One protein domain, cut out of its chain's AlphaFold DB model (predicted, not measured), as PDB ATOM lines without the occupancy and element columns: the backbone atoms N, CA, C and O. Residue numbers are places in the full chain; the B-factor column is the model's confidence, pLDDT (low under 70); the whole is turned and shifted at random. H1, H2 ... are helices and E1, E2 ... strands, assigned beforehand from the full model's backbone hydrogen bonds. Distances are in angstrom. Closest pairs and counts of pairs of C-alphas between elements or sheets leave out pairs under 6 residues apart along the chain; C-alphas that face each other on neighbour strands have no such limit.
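This is residues 274 to 359 and 374 to 453 of the 556 residues of the protein "Matrix metallopeptidase 17b" of Myripristis murdjan (pinecone soldierfish) (UniProt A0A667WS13). Four small antiparallel sheets stand as the blades of a propeller round one middle, in chain order E1 E2 E3, E4 E5 E6, the smaller E7 E8, and E9 E10 E11, with the inner ends of the blades formed by E1, E4, E9 and the pair E7 E8. H1 packs between the last two blades, the short H2 sits at the rim between the first and the last, and long loops run round the outside, of which residues 393 to 398 stick out. The printed part has 166 residues with two named helices and eleven named strands, along the chain E1 to E8, H1, E9 to E11, H2; each three-stranded sheet has its strands in chain order. The class is mostly strand, though under half of the residues are in named elements: helices hold 13 and strands 56. The whole is compact, with a radius of gyration of the C-alphas of 15.9 A, and spans 45 by 38 by 27 A.

E1, residues 274 to 277, E2, residues 280 to 285, and E3, residues 288 to 293, form a meander, each strand the antiparallel neighbour of the one before. In the hairpin of E1 and E2, N 275 and O 282 are 3.0 A apart, within hydrogen-bond range; in that of E2 and E3, N 283 and O 290 are 2.9 A apart. This sheet is only just strongly twisted, its C-alphas lying up to 4.2 A off the best plane. E4, residues 321 to 324, E5, residues 331 to 334, and E6, residues 337 to 342, form a second meander, with N 332 and O 323 at 2.9 A and N 333 and O 339 at 2.9 A. The closest C-alphas of E1 and E4 are those of Ala 275 and Leu 323, 5.5 A apart. E7, residues 375 to 380, and E8, residues 384 to 389, are an antiparallel hairpin, with N 378 and O 386 at 2.9 A. The closest C-alphas of E4 and E8 are those of Leu 323 and Pro 385, 7.2 A apart. E9, residues 412 to 415, E10, residues 421 to 425, and E11, residues 428 to 432, form the third meander, with N 414 and O 422 at 3.0 A and N 423 and O 430 at 2.9 A. The closest C-alphas of E8 and E9 are those of Pro 385 and Ile 413, 6.0 A apart; those of E1 and E9 are Val 274 and Gly 412, 4.3 A apart. H1, residues 401 to 408, is on the sheet E9 E10 E11 at a height over the sheet of 9.8 A, over E10 and only just over E11, with 3 of its C-alphas there. It runs slantwise to the strands, at 43 degrees to E10 on the local plane. H2, residues 447 to 451, only grazes that sheet and the sheet E1 E2 E3. In H1 and H2 every O i to N i+4 pair is within hydrogen-bond range.

E1 begins at C-alpha 274 at (180.854, 246.123, 182.332). E3 and E6 each measure 17.0 A from first to last C-alpha, E2 16.7 A, E8 14.4 A and E7 13.9 A. E9 starts at C-alpha 412 at (183.751, 242.976, 181.787). H1 measures 10.4 A, and H2 ends at C-alpha 451 at (173.925, 244.336, 190.812).

The two C-alphas farthest apart, Arg 307 and Gln 397, are 47.1 A from each other. Residues 360 to 373 are not printed, and C-alphas 359 and 374 are 14.0 A apart across the cut. The links E3 to E4, E8 to H1 and E11 to H2 are long. The mean pLDDT of the printed part is 85.3; residues 358 to 359 and 391 to 399 are under 70.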
ATOM      1  N   VAL A 274     180.902 245.729 180.913       95.75
ATOM      2  CA  VAL A 274     180.854 246.123 182.332       95.75
ATOM      3  C   VAL A 274     182.205 246.701 182.733       95.75
ATOM      4  O   VAL A 274     183.233 246.052 182.554       95.75
ATOM      5  N   ALA A 275     182.205 247.915 183.281       94.88
ATOM      6  CA  ALA A 275     183.431 248.633 183.615       94.88
ATOM      7  C   ALA A 275     183.331 249.320 184.971       94.88
ATOM      8  O   ALA A 275     182.280 249.852 185.335       94.88
ATOM      9  N   LYS A 276     184.447 249.370 185.696       92.75
ATOM     10  CA  LYS A 276     184.591 250.247 186.855       92.75
ATOM     11  C   LYS A 276     185.209 251.558 186.387       92.75
ATOM     12  O   LYS A 276     186.285 251.538 185.804       92.75
ATOM     13  N   ILE A 277     184.511 252.665 186.618       91.12
ATOM     14  CA  ILE A 277     184.941 254.009 186.232       91.12
ATOM     15  C   ILE A 277     184.847 254.887 187.474       91.12
ATOM     16  O   ILE A 277     183.764 255.054 188.041       91.12
ATOM     17  N   ARG A 278     185.977 255.450 187.910       88.69
ATOM     18  CA  ARG A 278     186.075 256.365 189.060       88.69
ATOM     19  C   ARG A 278     185.444 255.812 190.343       88.69
ATOM     20  O   ARG A 278     184.815 256.535 191.111       88.69
ATOM     21  N   GLY A 279     185.600 254.511 190.570       86.31
ATOM     22  CA  GLY A 279     185.093 253.832 191.764       86.31
ATOM     23  C   GLY A 279     183.646 253.337 191.680       86.31
ATOM     24  O   GLY A 279     183.254 252.544 192.532       86.31
ATOM     25  N   GLU A 280     182.881 253.717 190.654       90.56
ATOM     26  CA  GLU A 280     181.519 253.222 190.416       90.56
ATOM     27  C   GLU A 280     181.517 252.152 189.315       90.56
ATOM     28  O   GLU A 280     182.354 252.172 188.412       90.56
ATOM     29  N   THR A 281     180.583 251.203 189.381       93.94
ATOM     30  CA  THR A 281     180.447 250.152 188.360       93.94
ATOM     31  C   THR A 281     179.353 250.528 187.372       93.94
ATOM     32  O   THR A 281     178.249 250.907 187.763       93.94
ATOM     33  N   PHE A 282     179.651 250.412 186.083       94.94
ATOM     34  CA  PHE A 282     178.748 250.735 184.991       94.94
ATOM     35  C   PHE A 282     178.477 249.502 184.136       94.94
ATOM     36  O   PHE A 282     179.405 248.812 183.715       94.94
ATOM     37  N   PHE A 283     177.198 249.265 183.856       94.94
ATOM     38  CA  PHE A 283     176.720 248.226 182.947       94.94
ATOM     39  C   PHE A 283     176.257 248.885 181.654       94.94
ATOM     40  O   PHE A 283     175.432 249.796 181.705       94.94
ATOM     41  N   PHE A 284     176.764 248.430 180.511       93.81
ATOM     42  CA  PHE A 284     176.499 249.018 179.201       93.81
ATOM     43  C   PHE A 284     175.758 248.038 178.292       93.81
ATOM     44  O   PHE A 284     176.143 246.876 178.158       93.81
ATOM     45  N   LYS A 285     174.717 248.532 177.619       90.00
ATOM     46  CA  LYS A 285     174.060 247.873 176.487       90.00
ATOM     47  C   LYS A 285     173.911 248.876 175.349       90.00
ATOM     48  O   LYS A 285     173.069 249.776 175.406       90.00
ATOM     49  N   GLY A 286     174.760 248.754 174.334       87.75
ATOM     50  CA  GLY A 286     174.956 249.770 173.308       87.75
ATOM     51  C   GLY A 286     175.239 251.136 173.936       87.75
ATOM     52  O   GLY A 286     176.163 251.303 174.726       87.75
ATOM     53  N   LEU A 287     174.395 252.118 173.617       87.12
ATOM     54  CA  LEU A 287     174.480 253.483 174.149       87.12
ATOM     55  C   LEU A 287     173.581 253.729 175.372       87.12
ATOM     56  O   LEU A 287     173.302 254.886 175.698       87.12
ATOM     57  N   THR A 288     173.130 252.672 176.047       89.00
ATOM     58  CA  THR A 288     172.384 252.736 177.311       89.00
ATOM     59  C   THR A 288     173.256 252.204 178.444       89.00
ATOM     60  O   THR A 288     173.901 251.171 178.284       89.00
ATOM     61  N   MET A 289     173.271 252.888 179.589       92.38
ATOM     62  CA  MET A 289     174.058 252.491 180.757       92.38
ATOM     63  C   MET A 289     173.281 252.559 182.072       92.38
ATOM     64  O   MET A 289     172.421 253.423 182.261       92.38
ATOM     65  N   TRP A 290     173.661 251.696 183.008       93.25
ATOM     66  CA  TRP A 290     173.220 251.708 184.401       93.25
ATOM     67  C   TRP A 290     174.422 251.884 185.314       93.25
ATOM     68  O   TRP A 290     175.496 251.353 185.042       93.25
ATOM     69  N   ARG A 291     174.228 252.638 186.396       92.25
ATOM     70  CA  ARG A 291     175.273 252.980 187.358       92.25
ATOM     71  C   ARG A 291     174.982 252.337 188.705       92.25
ATOM     72  O   ARG A 291     173.904 252.555 189.259       92.25
ATOM     73  N   VAL A 292     175.960 251.611 189.227       90.88
ATOM     74  CA  VAL A 292     175.918 250.930 190.521       90.88
ATOM     75  C   VAL A 292     177.009 251.520 191.408       90.88
ATOM     76  O   VAL A 292     178.200 251.449 191.089       90.88
ATOM     77  N   GLY A 293     176.585 252.154 192.500       86.69
ATOM     78  CA  GLY A 293     177.470 252.739 193.505       86.69
ATOM     79  C   GLY A 293     177.577 251.856 194.750       86.69
ATOM     80  O   GLY A 293     177.062 250.742 194.786       86.69
ATOM     81  N   ALA A 294     178.192 252.380 195.815       81.75
ATOM     82  CA  ALA A 294     178.324 251.661 197.090       81.75
ATOM     83  C   ALA A 294     176.971 251.302 197.743       81.75
ATOM     84  O   ALA A 294     176.887 250.336 198.493       81.75
ATOM     85  N   GLY A 295     175.919 252.078 197.457       79.00
ATOM     86  CA  GLY A 295     174.557 251.852 197.954       79.00
ATOM     87  C   GLY A 295     173.669 250.991 197.048       79.00
ATOM     88  O   GLY A 295     172.468 250.947 197.287       79.00
ATOM     89  N   GLY A 296     174.224 250.355 196.009       86.31
ATOM     90  CA  GLY A 296     173.464 249.579 195.024       86.31
ATOM     91  C   GLY A 296     173.139 250.363 193.752       86.31
ATOM     92  O   GLY A 296     173.837 251.322 193.389       86.31
ATOM     93  N   LEU A 297     172.105 249.925 193.031       89.56
ATOM     94  CA  LEU A 297     171.716 250.528 191.761       89.56
ATOM     95  C   LEU A 297     171.210 251.960 191.974       89.56
ATOM     96  O   LEU A 297     170.269 252.213 192.721       89.56
ATOM     97  N   VAL A 298     171.795 252.918 191.254       84.31
ATOM     98  CA  VAL A 298     171.429 254.333 191.408       84.31
ATOM     99  C   VAL A 298     170.106 254.668 190.713       84.31
ATOM    100  O   VAL A 298     169.360 255.536 191.162       84.31
ATOM    101  N   SER A 299     169.809 254.017 189.586       80.44
ATOM    102  CA  SER A 299     168.544 254.205 188.878       80.44
ATOM    103  C   SER A 299     168.130 252.952 188.123       80.44
ATOM    104  O   SER A 299     168.921 252.377 187.380       80.44
ATOM    105  N   ALA A 300     166.853 252.583 188.243       77.44
ATOM    106  CA  ALA A 300     166.265 251.502 187.457       77.44
ATOM    107  C   ALA A 300     166.200 251.827 185.953       77.44
ATOM    108  O   ALA A 300     166.223 250.915 185.128       77.44
ATOM    109  N   ARG A 301     166.128 253.115 185.594       78.06
ATOM    110  CA  ARG A 301     166.075 253.568 184.201       78.06
ATOM    111  C   ARG A 301     167.488 253.726 183.648       78.06
ATOM    112  O   ARG A 301     168.311 254.412 184.248       78.06
ATOM    113  N   GLY A 302     167.736 253.128 182.485       80.88
ATOM    114  CA  GLY A 302     169.002 253.282 181.775       80.88
ATOM    115  C   GLY A 302     169.196 254.722 181.296       80.88
ATOM    116  O   GLY A 302     168.271 255.344 180.771       80.88
ATOM    117  N   ALA A 303     170.397 255.258 181.480       81.19
ATOM    118  CA  ALA A 303     170.793 256.569 180.984       81.19
ATOM    119  C   ALA A 303     171.507 256.440 179.633       81.19
ATOM    120  O   ALA A 303     172.170 255.441 179.369       81.19
ATOM    121  N   SER A 304     171.425 257.463 178.781       84.88
ATOM    122  CA  SER A 304     172.223 257.482 177.550       84.88
ATOM    123  C   SER A 304     173.704 257.695 177.870       84.88
ATOM    124  O   SER A 304     174.058 258.674 178.528       84.88
ATOM    125  N   VAL A 305     174.576 256.837 177.338       84.19
ATOM    126  CA  VAL A 305     176.042 256.984 177.401       84.19
ATOM    127  C   VAL A 305     176.467 258.330 176.801       84.19
ATOM    128  O   VAL A 305     177.291 259.046 177.370       84.19
ATOM    129  N   ARG A 306     175.819 258.749 175.704       86.00
ATOM    130  CA  ARG A 306     176.101 260.018 175.010       86.00
ATOM    131  C   ARG A 306     175.733 261.258 175.826       86.00
ATOM    132  O   ARG A 306     176.179 262.346 175.482       86.00
ATOM    133  N   ARG A 307     174.973 261.123 176.922       77.06
ATOM    134  CA  ARG A 307     174.738 262.231 177.865       77.06
ATOM    135  C   ARG A 307     176.038 262.669 178.546       77.06
ATOM    136  O   ARG A 307     176.221 263.860 178.782       77.06
ATOM    137  N   LEU A 308     176.920 261.714 178.847       77.19
ATOM    138  CA  LEU A 308     178.232 261.969 179.441       77.19
ATOM    139  C   LEU A 308     179.307 262.091 178.352       77.19
ATOM    140  O   LEU A 308     180.015 263.092 178.306       77.19
ATOM    141  N   TRP A 309     179.358 261.145 177.413       85.94
ATOM    142  CA  TRP A 309     180.369 261.097 176.349       85.94
ATOM    143  C   TRP A 309     179.767 261.467 174.988       85.94
ATOM    144  O   TRP A 309     179.577 260.628 174.107       85.94
ATOM    145  N   ARG A 310     179.439 262.757 174.817       79.00
ATOM    146  CA  ARG A 310     178.712 263.305 173.646       79.00
ATOM    147  C   ARG A 310     179.376 263.040 172.293       79.00
ATOM    148  O   ARG A 310     178.679 262.982 171.282       79.00
ATOM    149  N   ALA A 311     180.698 262.890 172.284       78.25
ATOM    150  CA  ALA A 311     181.483 262.681 171.073       78.25
ATOM    151  C   ALA A 311     181.408 261.243 170.522       78.25
ATOM    152  O   ALA A 311     181.885 260.999 169.416       78.25
ATOM    153  N   LEU A 312     180.806 260.297 171.256       83.06
ATOM    154  CA  LEU A 312     180.508 258.974 170.706       83.06
ATOM    155  C   LEU A 312     179.422 259.086 169.616       83.06
ATOM    156  O   LEU A 312     178.445 259.826 169.810       83.06
ATOM    157  N   PRO A 313     179.552 258.362 168.491       81.38
ATOM    158  CA  PRO A 313     178.563 258.377 167.415       81.38
ATOM    159  C   PRO A 313     177.196 257.814 167.868       81.38
ATOM    160  O   PRO A 313     177.146 256.936 168.732       81.38
ATOM    161  N   PRO A 314     176.067 258.324 167.333       73.12
ATOM    162  CA  PRO A 314     174.710 257.843 167.653       73.12
ATOM    163  C   PRO A 314     174.447 256.393 167.220       73.12
ATOM    164  O   PRO A 314     173.612 255.709 167.811       73.12
ATOM    165  N   ASP A 315     175.158 255.954 166.193       78.00
ATOM    166  CA  ASP A 315     175.124 254.653 165.535       78.00
ATOM    167  C   ASP A 315     176.356 253.810 165.898       78.00
ATOM    168  O   ASP A 315     176.797 252.978 165.107       78.00
ATOM    169  N   LEU A 316     176.915 254.027 167.101       79.50
ATOM    170  CA  LEU A 316     178.058 253.264 167.598       79.50
ATOM    171  C   LEU A 316     177.800 251.756 167.408       79.50
ATOM    172  O   LEU A 316     176.779 251.260 167.902       79.50
ATOM    173  N   PRO A 317     178.701 251.030 166.716       79.19
ATOM    174  CA  PRO A 317     178.578 249.587 166.561       79.19
ATOM    175  C   PRO A 317     178.619 248.873 167.919       79.19
ATOM    176  O   PRO A 317     178.808 249.491 168.968       79.19
ATOM    177  N   HIS A 318     178.449 247.547 167.913       84.00
ATOM    178  CA  HIS A 318     178.472 246.749 169.140       84.00
ATOM    179  C   HIS A 318     179.698 247.084 170.004       84.00
ATOM    180  O   HIS A 318     180.836 247.108 169.522       84.00
ATOM    181  N   LEU A 319     179.441 247.403 171.270       89.94
ATOM    182  CA  LEU A 319     180.464 247.782 172.230       89.94
ATOM    183  C   LEU A 319     181.158 246.510 172.713       89.94
ATOM    184  O   LEU A 319     180.515 245.649 173.301       89.94
ATOM    185  N   GLN A 320     182.450 246.384 172.439       90.62
ATOM    186  CA  GLN A 320     183.223 245.191 172.778       90.62
ATOM    187  C   GLN A 320     183.774 245.259 174.202       90.62
ATOM    188  O   GLN A 320     183.821 244.248 174.894       90.62
ATOM    189  N   ALA A 321     184.189 246.448 174.642       92.75
ATOM    190  CA  ALA A 321     184.665 246.681 175.998       92.75
ATOM    191  C   ALA A 321     184.641 248.170 176.356       92.75
ATOM    192  O   ALA A 321     184.697 249.053 175.496       92.75
ATOM    193  N   VAL A 322     184.600 248.433 177.658       95.25
ATOM    194  CA  VAL A 322     184.866 249.744 178.250       95.25
ATOM    195  C   VAL A 322     185.812 249.521 179.416       95.25
ATOM    196  O   VAL A 322     185.608 248.593 180.196       95.25
ATOM    197  N   LEU A 323     186.844 250.347 179.536       92.88
ATOM    198  CA  LEU A 323     187.793 250.256 180.643       92.88
ATOM    199  C   LEU A 323     188.340 251.632 181.014       92.88
ATOM    200  O   LEU A 323     188.416 252.535 180.178       92.88
ATOM    201  N   GLU A 324     188.715 251.786 182.278       91.81
ATOM    202  CA  GLU A 324     189.475 252.929 182.775       91.81
ATOM    203  C   GLU A 324     190.942 252.513 182.902       91.81
ATOM    204  O   GLU A 324     191.271 251.568 183.624       91.81
ATOM    205  N   ARG A 325     191.829 253.211 182.193       88.31
ATOM    206  CA  ARG A 325     193.267 252.945 182.232       88.31
ATOM    207  C   ARG A 325     193.858 253.447 183.547       88.31
ATOM    208  O   ARG A 325     193.721 254.622 183.874       88.31
ATOM    209  N   GLN A 326     194.576 252.579 184.258       82.69
ATOM    210  CA  GLN A 326     195.113 252.874 185.594       82.69
ATOM    211  C   GLN A 326     196.111 254.043 185.613       82.69
ATOM    212  O   GLN A 326     196.135 254.815 186.565       82.69
ATOM    213  N   VAL A 327     196.923 254.189 184.560       81.69
ATOM    214  CA  VAL A 327     198.042 255.150 184.531       81.69
ATOM    215  C   VAL A 327     197.575 256.609 184.519       81.69
ATOM    216  O   VAL A 327     198.187 257.457 185.162       81.69
ATOM    217  N   ASP A 328     196.517 256.926 183.770       84.81
ATOM    218  CA  ASP A 328     196.065 258.309 183.566       84.81
ATOM    219  C   ASP A 328     194.550 258.503 183.691       84.81
ATOM    220  O   ASP A 328     194.038 259.558 183.312       84.81
ATOM    221  N   HIS A 329     193.835 257.501 184.212       87.44
ATOM    222  CA  HIS A 329     192.378 257.503 184.388       87.44
ATOM    223  C   HIS A 329     191.592 257.779 183.097       87.44
ATOM    224  O   HIS A 329     190.438 258.218 183.129       87.44
ATOM    225  N   ALA A 330     192.208 257.537 181.935       89.62
ATOM    226  CA  ALA A 330     191.531 257.683 180.661       89.62
ATOM    227  C   ALA A 330     190.481 256.581 180.491       89.62
ATOM    228  O   ALA A 330     190.742 255.402 180.731       89.62
ATOM    229  N   ILE A 331     189.298 256.971 180.031       93.88
ATOM    230  CA  ILE A 331     188.179 256.068 179.774       93.88
ATOM    231  C   ILE A 331     188.218 255.696 178.299       93.88
ATOM    232  O   ILE A 331     188.146 256.569 177.428       93.88
ATOM    233  N   ILE A 332     188.338 254.404 178.019       94.25
ATOM    234  CA  ILE A 332     188.495 253.873 176.670       94.25
ATOM    235  C   ILE A 332     187.240 253.082 176.304       94.25
ATOM    236  O   ILE A 332     186.893 252.113 176.977       94.25
ATOM    237  N   PHE A 333     186.566 253.500 175.232       94.75
ATOM    238  CA  PHE A 333     185.442 252.776 174.628       94.75
ATOM    239  C   PHE A 333     185.943 252.014 173.408       94.75
ATOM    240  O   PHE A 333     186.533 252.630 172.521       94.75
ATOM    241  N   ILE A 334     185.691 250.708 173.350       92.88
ATOM    242  CA  ILE A 334     186.201 249.807 172.311       92.88
ATOM    243  C   ILE A 334     185.018 249.212 171.548       92.88
ATOM    244  O   ILE A 334     184.143 248.574 172.132       92.88
ATOM    245  N   SER A 335     184.982 249.436 170.239       91.75
ATOM    246  CA  SER A 335     183.995 248.886 169.304       91.75
ATOM    247  C   SER A 335     184.718 248.485 168.009       91.75
ATOM    248  O   SER A 335     185.711 247.779 168.091       91.75
ATOM    249  N   SER A 336     184.293 248.928 166.820       85.38
ATOM    250  CA  SER A 336     185.073 248.778 165.572       85.38
ATOM    251  C   SER A 336     186.338 249.648 165.534       85.38
ATOM    252  O   SER A 336     187.285 249.375 164.801       85.38
ATOM    253  N   GLN A 337     186.335 250.713 166.328       90.75
ATOM    254  CA  GLN A 337     187.437 251.623 166.613       90.75
ATOM    255  C   GLN A 337     187.480 251.838 168.126       90.75
ATOM    256  O   GLN A 337     186.616 251.329 168.850       90.75
ATOM    257  N   PHE A 338     188.450 252.605 168.616       92.50
ATOM    258  CA  PHE A 338     188.453 253.006 170.015       92.50
ATOM    259  C   PHE A 338     188.465 254.521 170.199       92.50
ATOM    260  O   PHE A 338     189.093 255.265 169.441       92.50
ATOM    261  N   TRP A 339     187.758 254.965 171.235       94.81
ATOM    262  CA  TRP A 339     187.678 256.356 171.661       94.81
ATOM    263  C   TRP A 339     188.316 256.483 173.030       94.81
ATOM    264  O   TRP A 339     188.005 255.705 173.930       94.81
ATOM    265  N   LEU A 340     189.166 257.493 173.195       94.12
ATOM    266  CA  LEU A 340     189.817 257.789 174.459       94.12
ATOM    267  C   LEU A 340     189.296 259.117 175.003       94.12
ATOM    268  O   LEU A 340     189.417 260.167 174.368       94.12
ATOM    269  N   PHE A 341     188.728 259.062 176.201       91.50
ATOM    270  CA  PHE A 341     188.218 260.216 176.919       91.50
ATOM    271  C   PHE A 341     189.069 260.485 178.151       91.50
ATOM    272  O   PHE A 341     189.388 259.572 178.910       91.50
ATOM    273  N   ARG A 342     189.379 261.759 178.387       87.56
ATOM    274  CA  ARG A 342     189.736 262.230 179.725       87.56
ATOM    275  C   ARG A 342     188.507 262.903 180.287       87.56
ATOM    276  O   ARG A 342     188.002 263.870 179.715       87.56
ATOM    277  N   ASP A 343     187.990 262.331 181.361       82.69
ATOM    278  CA  ASP A 343     186.723 262.718 181.962       82.69
ATOM    279  C   ASP A 343     185.558 262.563 180.968       82.69
ATOM    280  O   ASP A 343     185.123 261.449 180.674       82.69
ATOM    281  N   LEU A 344     185.061 263.679 180.432       82.31
ATOM    282  CA  LEU A 344     183.971 263.739 179.456       82.31
ATOM    283  C   LEU A 344     184.440 264.253 178.083       82.31
ATOM    284  O   LEU A 344     183.640 264.352 177.152       82.31
ATOM    285  N   THR A 345     185.730 264.578 177.943       83.00
ATOM    286  CA  THR A 345     186.300 265.226 176.757       83.00
ATOM    287  C   THR A 345     187.047 264.212 175.897       83.00
ATOM    288  O   THR A 345     188.009 263.582 176.352       83.00
ATOM    289  N   LEU A 346     186.615 264.069 174.641       91.25
ATOM    290  CA  LEU A 346     187.306 263.242 173.649       91.25
ATOM    291  C   LEU A 346     188.696 263.824 173.389       91.25
ATOM    292  O   LEU A 346     188.826 265.028 173.171       91.25
ATOM    293  N   GLN A 347     189.722 262.981 173.440       93.31
ATOM    294  CA  GLN A 347     191.087 263.421 173.175       93.31
ATOM    295  C   GLN A 347     191.336 263.618 171.678       93.31
ATOM    296  O   GLN A 347     190.704 262.987 170.830       93.31
ATOM    297  N   GLU A 348     192.265 264.515 171.357       88.56
ATOM    298  CA  GLU A 348     192.617 264.836 169.977       88.56
ATOM    299  C   GLU A 348     193.197 263.613 169.249       88.56
ATOM    300  O   GLU A 348     193.980 262.840 169.806       88.56
ATOM    301  N   GLY A 349     192.790 263.425 167.992       84.31
ATOM    302  CA  GLY A 349     193.226 262.296 167.173       84.31
ATOM    303  C   GLY A 349     192.502 260.976 167.452       84.31
ATOM    304  O   GLY A 349     193.023 259.942 167.048       84.31
ATOM    305  N   TYR A 350     191.346 261.002 168.127       88.50
ATOM    306  CA  TYR A 350     190.426 259.868 168.288       88.50
ATOM    307  C   TYR A 350     189.100 260.111 167.538       88.50
ATOM    308  O   TYR A 350     188.688 261.266 167.416       88.50
ATOM    309  N   PRO A 351     188.388 259.059 167.078       91.81
ATOM    310  CA  PRO A 351     188.696 257.633 167.239       91.81
ATOM    311  C   PRO A 351     189.892 257.145 166.419       91.81
ATOM    312  O   PRO A 351     190.256 257.748 165.414       91.81
ATOM    313  N   ARG A 352     190.481 256.029 166.856       89.31
ATOM    314  CA  ARG A 352     191.604 255.353 166.186       89.31
ATOM    315  C   ARG A 352     191.268 253.897 165.860       89.31
ATOM    316  O   ARG A 352     190.418 253.309 166.538       89.31
ATOM    317  N   PRO A 353     191.897 253.301 164.832       86.81
ATOM    318  CA  PRO A 353     191.705 251.889 164.518       86.81
ATOM    319  C   PRO A 353     192.216 250.998 165.657       86.81
ATOM    320  O   PRO A 353     193.177 251.341 166.342       86.81
ATOM    321  N   LEU A 354     191.595 249.828 165.843       83.06
ATOM    322  CA  LEU A 354     191.992 248.883 166.896       83.06
ATOM    323  C   LEU A 354     193.438 248.386 166.758       83.06
ATOM    324  O   LEU A 354     194.049 248.043 167.760       83.06
ATOM    325  N   SER A 355     194.013 248.404 165.551       78.06
ATOM    326  CA  SER A 355     195.422 248.058 165.310       78.06
ATOM    327  C   SER A 355     196.414 248.960 166.060       78.06
ATOM    328  O   SER A 355     197.549 248.554 166.314       78.06
ATOM    329  N   GLU A 356     195.995 250.173 166.433       79.69
ATOM    330  CA  GLU A 356     196.788 251.109 167.234       79.69
ATOM    331  C   GLU A 356     196.571 250.935 168.745       79.69
ATOM    332  O   GLU A 356     197.330 251.490 169.542       79.69
ATOM    333  N   LEU A 357     195.562 250.161 169.162       76.81
ATOM    334  CA  LEU A 357     195.277 249.875 170.566       76.81
ATOM    335  C   LEU A 357     196.201 248.756 171.069       76.81
ATOM    336  O   LEU A 357     195.788 247.621 171.276       76.81
ATOM    337  N   ARG A 358     197.482 249.079 171.259       65.94
ATOM    338  CA  ARG A 358     198.467 248.180 171.874       65.94
ATOM    339  C   ARG A 358     198.467 248.376 173.386       65.94
ATOM    340  O   ARG A 358     199.223 249.200 173.895       65.94
ATOM    341  N   MET A 359     197.599 247.662 174.096       60.00
ATOM    342  CA  MET A 359     197.647 247.574 175.560       60.00
ATOM    343  C   MET A 359     198.026 246.136 175.935       60.00
ATOM    344  O   MET A 359     197.415 245.196 175.439       60.00
ATOM    345  N   ARG A 374     192.726 236.552 168.271       70.50
ATOM    346  CA  ARG A 374     191.443 236.948 168.855       70.50
ATOM    347  C   ARG A 374     191.700 237.921 170.006       70.50
ATOM    348  O   ARG A 374     192.246 237.536 171.033       70.50
ATOM    349  N   TRP A 375     191.294 239.180 169.856       79.94
ATOM    350  CA  TRP A 375     191.440 240.206 170.897       79.94
ATOM    351  C   TRP A 375     190.252 240.197 171.863       79.94
ATOM    352  O   TRP A 375     189.104 240.015 171.448       79.94
ATOM    353  N   SER A 376     190.515 240.385 173.156       85.44
ATOM    354  CA  SER A 376     189.473 240.485 174.182       85.44
ATOM    355  C   SER A 376     189.966 241.219 175.433       85.44
ATOM    356  O   SER A 376     191.125 241.623 175.530       85.44
ATOM    357  N   LEU A 377     189.075 241.375 176.414       87.62
ATOM    358  CA  LEU A 377     189.457 241.776 177.761       87.62
ATOM    359  C   LEU A 377     190.269 240.655 178.415       87.62
ATOM    360  O   LEU A 377     189.775 239.541 178.605       87.62
ATOM    361  N   VAL A 378     191.499 240.980 178.790       88.25
ATOM    362  CA  VAL A 378     192.416 240.099 179.514       88.25
ATOM    363  C   VAL A 378     192.848 240.763 180.818       88.25
ATOM    364  O   VAL A 378     192.639 241.958 181.037       88.25
ATOM    365  N   TRP A 379     193.407 239.963 181.719       85.81
ATOM    366  CA  TRP A 379     193.933 240.450 182.986       85.81
ATOM    367  C   TRP A 379     195.455 240.524 182.932       85.81
ATOM    368  O   TRP A 379     196.116 239.494 182.794       85.81
ATOM    369  N   ASP A 380     195.980 241.726 183.113       84.69
ATOM    370  CA  ASP A 380     197.389 241.994 183.331       84.69
ATOM    371  C   ASP A 380     197.679 242.119 184.845       84.69
ATOM    372  O   ASP A 380     196.940 242.800 185.562       84.69
ATOM    373  N   PRO A 381     198.711 241.448 185.387       80.38
ATOM    374  CA  PRO A 381     199.053 241.539 186.808       80.38
ATOM    375  C   PRO A 381     199.458 242.940 187.292       80.38
ATOM    376  O   PRO A 381     199.284 243.226 188.477       80.38
ATOM    377  N   GLU A 382     200.007 243.783 186.415       79.94
ATOM    378  CA  GLU A 382     200.497 245.128 186.732       79.94
ATOM    379  C   GLU A 382     199.457 246.203 186.388       79.94
ATOM    380  O   GLU A 382     199.223 247.119 187.178       79.94
ATOM    381  N   GLU A 383     198.796 246.076 185.236       80.00
ATOM    382  CA  GLU A 383     197.849 247.070 184.715       80.00
ATOM    383  C   GLU A 383     196.374 246.742 185.015       80.00
ATOM    384  O   GLU A 383     195.499 247.607 184.893       80.00
ATOM    385  N   GLY A 384     196.073 245.516 185.448       85.06
ATOM    386  CA  GLY A 384     194.713 245.045 185.700       85.06
ATOM    387  C   GLY A 384     193.956 244.730 184.400       85.06
ATOM    388  O   GLY A 384     194.482 244.031 183.537       85.06
ATOM    389  N   PRO A 385     192.691 245.160 184.237       87.88
ATOM    390  CA  PRO A 385     191.920 244.850 183.037       87.88
ATOM    391  C   PRO A 385     192.432 245.633 181.820       87.88
ATOM    392  O   PRO A 385     192.337 246.861 181.773       87.88
ATOM    393  N   VAL A 386     192.914 244.915 180.805       88.00
ATOM    394  CA  VAL A 386     193.441 245.494 179.560       88.00
ATOM    395  C   VAL A 386     192.795 244.853 178.335       88.00
ATOM    396  O   VAL A 386     192.209 243.772 178.404       88.00
ATOM    397  N   TRP A 387     192.881 245.541 177.198       86.62
ATOM    398  CA  TRP A 387     192.459 245.001 175.910       86.62
ATOM    399  C   TRP A 387     193.664 244.403 175.193       86.62
ATOM    400  O   TRP A 387     194.535 245.155 174.761       86.62
ATOM    401  N   GLY A 388     193.712 243.077 175.087       83.88
ATOM    402  CA  GLY A 388     194.901 242.362 174.636       83.88
ATOM    403  C   GLY A 388     194.592 241.108 173.826       83.88
ATOM    404  O   GLY A 388     193.443 240.676 173.691       83.88
ATOM    405  N   GLU A 389     195.653 240.539 173.268       78.75
ATOM    406  CA  GLU A 389     195.605 239.295 172.517       78.75
ATOM    407  C   GLU A 389     195.341 238.106 173.445       78.75
ATOM    408  O   GLU A 389     195.930 237.963 174.520       78.75
ATOM    409  N   MET A 390     194.429 237.238 173.024       70.50
ATOM    410  CA  MET A 390     194.176 235.982 173.700       70.50
ATOM    411  C   MET A 390     195.297 235.001 173.361       70.50
ATOM    412  O   MET A 390     195.460 234.626 172.207       70.50
ATOM    413  N   GLY A 391     196.075 234.588 174.361       62.53
ATOM    414  CA  GLY A 391     197.180 233.658 174.141       62.53
ATOM    415  C   GLY A 391     196.709 232.280 173.660       62.53
ATOM    416  O   GLY A 391     195.977 231.586 174.378       62.53
ATOM    417  N   ASP A 392     197.200 231.864 172.492       57.19
ATOM    418  CA  ASP A 392     197.157 230.483 172.007       57.19
ATOM    419  C   ASP A 392     198.320 229.700 172.622       57.19
ATOM    420  O   ASP A 392     199.368 229.490 172.020       57.19
ATOM    421  N   THR A 393     198.160 229.281 173.874       49.44
ATOM    422  CA  THR A 393     198.997 228.208 174.421       49.44
ATOM    423  C   THR A 393     198.242 226.893 174.305       49.44
ATOM    424  O   THR A 393     197.103 226.789 174.784       49.44
ATOM    425  N   GLU A 394     198.900 225.946 173.633       51.69
ATOM    426  CA  GLU A 394     198.455 224.608 173.248       51.69
ATOM    427  C   GLU A 394     197.764 223.814 174.373       51.69
ATOM    428  O   GLU A 394     197.906 224.092 175.564       51.69
ATOM    429  N   GLU A 395     196.958 222.848 173.928       61.50
ATOM    430  CA  GLU A 395     196.107 221.918 174.674       61.50
ATOM    431  C   GLU A 395     196.578 221.561 176.090       61.50
ATOM    432  O   GLU A 395     197.586 220.886 176.241       61.50
ATOM    433  N   GLU A 396     195.762 221.825 177.121       48.53
ATOM    434  CA  GLU A 396     195.866 221.065 178.373       48.53
ATOM    435  C   GLU A 396     194.500 220.811 179.015       48.53
ATOM    436  O   GLU A 396     193.671 221.702 179.217       48.53
ATOM    437  N   GLN A 397     194.288 219.549 179.378       50.41
ATOM    438  CA  GLN A 397     193.065 218.940 179.906       50.41
ATOM    439  C   GLN A 397     192.622 219.472 181.292       50.41
ATOM    440  O   GLN A 397     191.756 218.881 181.931       50.41
ATOM    441  N   HIS A 398     193.164 220.606 181.754       52.91
ATOM    442  CA  HIS A 398     192.853 221.228 183.045       52.91
ATOM    443  C   HIS A 398     192.922 222.770 183.021       52.91
ATOM    444  O   HIS A 398     193.472 223.400 183.924       52.91
ATOM    445  N   VAL A 399     192.313 223.421 182.025       67.00
ATOM    446  CA  VAL A 399     192.142 224.886 182.054       67.00
ATOM    447  C   VAL A 399     191.258 225.278 183.250       67.00
ATOM    448  O   VAL A 399     190.084 224.906 183.325       67.00
ATOM    449  N   ASN A 400     191.821 226.017 184.212       80.38
ATOM    450  CA  ASN A 400     191.063 226.525 185.358       80.38
ATOM    451  C   ASN A 400     189.943 227.487 184.895       80.38
ATOM    452  O   ASN A 400     190.023 228.093 183.827       80.38
ATOM    453  N   MET A 401     188.878 227.626 185.695       84.81
ATOM    454  CA  MET A 401     187.689 228.413 185.314       84.81
ATOM    455  C   MET A 401     188.036 229.860 184.932       84.81
ATOM    456  O   MET A 401     187.463 230.394 183.991       84.81
ATOM    457  N   TRP A 402     188.997 230.471 185.629       87.31
ATOM    458  CA  TRP A 402     189.513 231.806 185.325       87.31
ATOM    459  C   TRP A 402     190.009 231.916 183.877       87.31
ATOM    460  O   TRP A 402     189.514 232.727 183.099       87.31
ATOM    461  N   THR A 403     190.946 231.047 183.499       84.38
ATOM    462  CA  THR A 403     191.569 231.052 182.169       84.38
ATOM    463  C   THR A 403     190.550 230.680 181.101       84.38
ATOM    464  O   THR A 403     190.548 231.257 180.019       84.38
ATOM    465  N   LYS A 404     189.631 229.762 181.421       85.50
ATOM    466  CA  LYS A 404     188.534 229.384 180.532       85.50
ATOM    467  C   LYS A 404     187.618 230.573 180.226       85.50
ATOM    468  O   LYS A 404     187.311 230.804 179.064       85.50
ATOM    469  N   LEU A 405     187.204 231.335 181.241       87.25
ATOM    470  CA  LEU A 405     186.329 232.498 181.056       87.25
ATOM    471  C   LEU A 405     186.994 233.572 180.201       87.25
ATOM    472  O   LEU A 405     186.364 234.071 179.273       87.25
ATOM    473  N   LEU A 406     188.266 233.879 180.476       86.62
ATOM    474  CA  LEU A 406     189.023 234.831 179.668       86.62
ATOM    475  C   LEU A 406     189.134 234.344 178.220       86.62
ATOM    476  O   LEU A 406     188.802 235.115 177.331       86.62
ATOM    477  N   LYS A 407     189.469 233.062 177.983       82.31
ATOM    478  CA  LYS A 407     189.546 232.447 176.639       82.31
ATOM    479  C   LYS A 407     188.218 232.441 175.873       82.31
ATOM    480  O   LYS A 407     188.181 232.492 174.649       82.31
ATOM    481  N   GLU A 408     187.094 232.364 176.568       83.56
ATOM    482  CA  GLU A 408     185.784 232.420 175.913       83.56
ATOM    483  C   GLU A 408     185.339 233.861 175.603       83.56
ATOM    484  O   GLU A 408     184.392 234.052 174.834       83.56
ATOM    485  N   GLY A 409     186.036 234.856 176.158       85.56
ATOM    486  CA  GLY A 409     185.688 236.269 176.101       85.56
ATOM    487  C   GLY A 409     184.709 236.652 177.209       85.56
ATOM    488  O   GLY A 409     183.671 236.013 177.406       85.56
ATOM    489  N   VAL A 410     185.041 237.724 177.925       91.81
ATOM    490  CA  VAL A 410     184.221 238.302 178.998       91.81
ATOM    491  C   VAL A 410     183.693 239.672 178.582       91.81
ATOM    492  O   VAL A 410     184.351 240.405 177.849       91.81
ATOM    493  N   ASN A 411     182.509 240.029 179.074       92.69
ATOM    494  CA  ASN A 411     181.902 241.345 178.858       92.69
ATOM    495  C   ASN A 411     182.496 242.408 179.791       92.69
ATOM    496  O   ASN A 411     182.359 243.602 179.555       92.69
ATOM    497  N   GLY A 412     183.152 242.012 180.878       93.44
ATOM    498  CA  GLY A 412     183.751 242.976 181.787       93.44
ATOM    499  C   GLY A 412     184.615 242.332 182.846       93.44
ATOM    500  O   GLY A 412     184.382 241.195 183.258       93.44
ATOM    501  N   ILE A 413     185.600 243.099 183.299       93.88
ATOM    502  CA  ILE A 413     186.476 242.744 184.406       93.88
ATOM    503  C   ILE A 413     186.506 243.939 185.350       93.88
ATOM    504  O   ILE A 413     186.896 245.037 184.954       93.88
ATOM    505  N   THR A 414     186.075 243.744 186.592       92.00
ATOM    506  CA  THR A 414     186.108 244.802 187.607       92.00
ATOM    507  C   THR A 414     186.808 244.320 188.863       92.00
ATOM    508  O   THR A 414     186.869 243.128 189.157       92.00
ATOM    509  N   THR A 415     187.361 245.265 189.615       89.25
ATOM    510  CA  THR A 415     188.064 244.997 190.868       89.25
ATOM    511  C   THR A 415     187.330 245.651 192.024       89.25
ATOM    512  O   THR A 415     186.811 246.767 191.902       89.25
ATOM    513  N   ASN A 416     187.279 244.982 193.169       85.25
ATOM    514  CA  ASN A 416     186.792 245.590 194.399       85.25
ATOM    515  C   ASN A 416     187.921 246.281 195.173       85.25
ATOM    516  O   ASN A 416     189.100 246.097 194.883       85.25
ATOM    517  N   THR A 417     187.564 247.047 196.203       81.88
ATOM    518  CA  THR A 417     188.533 247.624 197.150       81.88
ATOM    519  C   THR A 417     189.258 246.572 197.994       81.88
ATOM    520  O   THR A 417     190.360 246.838 198.460       81.88
ATOM    521  N   ASP A 418     188.674 245.384 198.170       84.44
ATOM    522  CA  ASP A 418     189.277 244.256 198.896       84.44
ATOM    523  C   ASP A 418     190.248 243.412 198.041       84.44
ATOM    524  O   ASP A 418     190.791 242.422 198.527       84.44
ATOM    525  N   GLY A 419     190.472 243.791 196.777       83.88
ATOM    526  CA  GLY A 419     191.322 243.061 195.833       83.88
ATOM    527  C   GLY A 419     190.627 241.906 195.102       83.88
ATOM    528  O   GLY A 419     191.228 241.317 194.206       83.88
ATOM    529  N   SER A 420     189.361 241.607 195.415       90.44
ATOM    530  CA  SER A 420     188.575 240.614 194.677       90.44
ATOM    531  C   SER A 420     188.332 241.067 193.243       90.44
ATOM    532  O   SER A 420     188.088 242.248 192.974       90.44
ATOM    533  N   ILE A 421     188.318 240.103 192.328       92.94
ATOM    534  CA  ILE A 421     188.126 240.338 190.899       92.94
ATOM    535  C   ILE A 421     186.801 239.730 190.468       92.94
ATOM    536  O   ILE A 421     186.506 238.574 190.777       92.94
ATOM    537  N   TYR A 422     186.014 240.503 189.731       94.38
ATOM    538  CA  TYR A 422     184.761 240.063 189.145       94.38
ATOM    539  C   TYR A 422     184.913 239.921 187.637       94.38
ATOM    540  O   TYR A 422     185.271 240.882 186.956       94.38
ATOM    541  N   LEU A 423     184.609 238.733 187.121       95.12
ATOM    542  CA  LEU A 423     184.497 238.480 185.686       95.12
ATOM    543  C   LEU A 423     183.018 238.402 185.311       95.12
ATOM    544  O   LEU A 423     182.288 237.592 185.884       95.12
ATOM    545  N   PHE A 424     182.587 239.222 184.355       94.44
ATOM    546  CA  PHE A 424     181.212 239.269 183.851       94.44
ATOM    547  C   PHE A 424     181.136 238.593 182.488       94.44
ATOM    548  O   PHE A 424     181.889 238.943 181.578       94.44
ATOM    549  N   LYS A 425     180.214 237.645 182.323       91.25
ATOM    550  CA  LYS A 425     179.991 236.967 181.044       91.25
ATOM    551  C   LYS A 425     178.516 236.612 180.872       91.25
ATOM    552  O   LYS A 425     177.971 235.804 181.625       91.25
ATOM    553  N   GLY A 426     177.886 237.189 179.852       87.75
ATOM    554  CA  GLY A 426     176.450 237.058 179.619       87.75
ATOM    555  C   GLY A 426     175.646 237.609 180.799       87.75
ATOM    556  O   GLY A 426     175.871 238.735 181.239       87.75
ATOM    557  N   ASP A 427     174.733 236.796 181.329       89.25
ATOM    558  CA  ASP A 427     173.853 237.175 182.445       89.25
ATOM    559  C   ASP A 427     174.483 236.924 183.827       89.25
ATOM    560  O   ASP A 427     173.892 237.238 184.864       89.25
ATOM    561  N   TYR A 428     175.693 236.360 183.853       92.62
ATOM    562  CA  TYR A 428     176.337 235.859 185.060       92.62
ATOM    563  C   TYR A 428     177.659 236.561 185.349       92.62
ATOM    564  O   TYR A 428     178.322 237.101 184.459       92.62
ATOM    565  N   TYR A 429     178.067 236.499 186.611       94.56
ATOM    566  CA  TYR A 429     179.381 236.942 187.045       94.56
ATOM    567  C   TYR A 429     180.010 235.959 188.035       94.56
ATOM    568  O   TYR A 429     179.312 235.193 188.708       94.56
ATOM    569  N   TRP A 430     181.340 235.975 188.111       95.38
ATOM    570  CA  TRP A 430     182.158 235.157 189.006       95.38
ATOM    571  C   TRP A 430     183.056 236.061 189.833       95.38
ATOM    572  O   TRP A 430     183.667 236.975 189.283       95.38
ATOM    573  N   LYS A 431     183.175 235.779 191.131       94.81
ATOM    574  CA  LYS A 431     184.118 236.455 192.022       94.81
ATOM    575  C   LYS A 431     185.321 235.561 192.299       94.81
ATOM    576  O   LYS A 431     185.160 234.401 192.676       94.81
ATOM    577  N   PHE A 432     186.511 236.126 192.150       93.56
ATOM    578  CA  PHE A 432     187.792 235.475 192.386       93.56
ATOM    579  C   PHE A 432     188.565 236.226 193.475       93.56
ATOM    580  O   PHE A 432     188.724 237.443 193.358       93.56
ATOM    581  N   PRO A 433     189.072 235.534 194.512       91.38
ATOM    582  CA  PRO A 433     189.930 236.153 195.524       91.38
ATOM    583  C   PRO A 433     191.253 236.690 194.965       91.38
ATOM    584  O   PRO A 433     191.799 237.655 195.488       91.38
ATOM    585  N   SER A 434     191.784 236.051 193.922       88.19
ATOM    586  CA  SER A 434     193.012 236.463 193.235       88.19
ATOM    587  C   SER A 434     193.035 235.978 191.775       88.19
ATOM    588  O   SER A 434     192.295 235.042 191.435       88.19
ATOM    589  N   PRO A 435     193.861 236.571 190.890       85.69
ATOM    590  CA  PRO A 435     193.980 236.130 189.499       85.69
ATOM    591  C   PRO A 435     194.347 234.642 189.403       85.69
ATOM    592  O   PRO A 435     195.222 234.166 190.122       85.69
ATOM    593  N   GLY A 436     193.671 233.885 188.537       82.62
ATOM    594  CA  GLY A 436     193.937 232.451 188.337       82.62
ATOM    595  C   GLY A 436     193.434 231.515 189.446       82.62
ATOM    596  O   GLY A 436     193.562 230.296 189.316       82.62
ATOM    597  N   SER A 437     192.844 232.047 190.521       87.56
ATOM    598  CA  SER A 437     192.267 231.240 191.603       87.56
ATOM    599  C   SER A 437     190.962 230.540 191.197       87.56
ATOM    600  O   SER A 437     190.417 230.736 190.106       87.56
ATOM    601  N   ARG A 438     190.440 229.680 192.079       88.06
ATOM    602  CA  ARG A 438     189.080 229.141 191.933       88.06
ATOM    603  C   ARG A 438     188.060 230.218 192.320       88.06
ATOM    604  O   ARG A 438     188.335 230.983 193.245       88.06
ATOM    605  N   PRO A 439     186.892 230.265 191.654       91.69
ATOM    606  CA  PRO A 439     185.843 231.193 192.046       91.69
ATOM    607  C   PRO A 439     185.372 230.881 193.471       91.69
ATOM    608  O   PRO A 439     185.420 229.729 193.913       91.69
ATOM    609  N   GLU A 440     184.922 231.909 194.184       92.19
ATOM    610  CA  GLU A 440     184.354 231.755 195.522       92.19
ATOM    611  C   GLU A 440     183.120 230.826 195.490       92.19
ATOM    612  O   GLU A 440     182.432 230.694 194.471       92.19
ATOM    613  N   ASN A 441     182.836 230.146 196.603       90.31
ATOM    614  CA  ASN A 441     181.683 229.251 196.688       90.31
ATOM    615  C   ASN A 441     180.376 230.029 196.451       90.31
ATOM    616  O   ASN A 441     180.172 231.098 197.021       90.31
ATOM    617  N   GLY A 442     179.479 229.471 195.633       86.62
ATOM    618  CA  GLY A 442     178.198 230.100 195.286       86.62
ATOM    619  C   GLY A 442     178.200 230.894 193.976       86.62
ATOM    620  O   GLY A 442     177.164 231.449 193.625       86.62
ATOM    621  N   TYR A 443     179.318 230.922 193.242       89.94
ATOM    622  CA  TYR A 443     179.410 231.496 191.896       89.94
ATOM    623  C   TYR A 443     179.354 230.413 190.800       89.94
ATOM    624  O   TYR A 443     179.860 229.308 191.018       89.94
ATOM    625  N   PRO A 444     178.794 230.702 189.606       93.12
ATOM    626  CA  PRO A 444     178.298 232.005 189.143       93.12
ATOM    627  C   PRO A 444     177.018 232.486 189.828       93.12
ATOM    628  O   PRO A 444     176.185 231.680 190.237       93.12
ATOM    629  N   ARG A 445     176.842 233.810 189.885       92.19
ATOM    630  CA  ARG A 445     175.598 234.462 190.322       92.19
ATOM    631  C   ARG A 445     175.042 235.371 189.224       92.19
ATOM    632  O   ARG A 445     175.754 235.709 188.281       92.19
ATOM    633  N   SER A 446     173.763 235.729 189.334       92.00
ATOM    634  CA  SER A 446     173.054 236.564 188.357       92.00
ATOM    635  C   SER A 446     173.450 238.031 188.510       92.00
ATOM    636  O   SER A 446     173.207 238.639 189.556       92.00
ATOM    637  N   SER A 447     174.000 238.618 187.446       92.00
ATOM    638  CA  SER A 447     174.345 240.044 187.414       92.00
ATOM    639  C   SER A 447     173.098 240.918 187.582       92.00
ATOM    640  O   SER A 447     173.123 241.906 188.310       92.00
ATOM    641  N   ALA A 448     171.981 240.520 186.968       89.81
ATOM    642  CA  ALA A 448     170.715 241.245 187.049       89.81
ATOM    643  C   ALA A 448     170.160 241.295 188.482       89.81
ATOM    644  O   ALA A 448     169.693 242.334 188.945       89.81
ATOM    645  N   THR A 449     170.225 240.177 189.203       89.62
ATOM    646  CA  THR A 449     169.684 240.076 190.563       89.62
ATOM    647  C   THR A 449     170.566 240.796 191.578       89.62
ATOM    648  O   THR A 449     170.045 241.539 192.403       89.62
ATOM    649  N   ASP A 450     171.886 240.610 191.505       90.44
ATOM    650  CA  ASP A 450     172.799 241.086 192.551       90.44
ATOM    651  C   ASP A 450     173.291 242.523 192.355       90.44
ATOM    652  O   ASP A 450     173.598 243.194 193.338       90.44
ATOM    653  N   TRP A 451     173.392 242.999 191.110       91.38
ATOM    654  CA  TRP A 451     173.925 244.336 190.812       91.38
ATOM    655  C   TRP A 451     172.859 245.327 190.368       91.38
ATOM    656  O   TRP A 451     173.055 246.536 190.483       91.38
ATOM    657  N   LEU A 452     171.754 244.826 189.816       90.94
ATOM    658  CA  LEU A 452     170.773 245.653 189.129       90.94
ATOM    659  C   LEU A 452     169.403 245.638 189.798       90.94
ATOM    660  O   LEU A 452     168.486 246.162 189.194       90.94
ATOM    661  N   ASP A 453     169.228 245.114 191.013       88.69
ATOM    662  CA  ASP A 453     167.943 245.092 191.736       88.69
ATOM    663  C   ASP A 453     166.797 244.461 190.918       88.69
ATOM    664  O   ASP A 453     165.735 245.067 190.710       88.69
TER     665      ASP A 453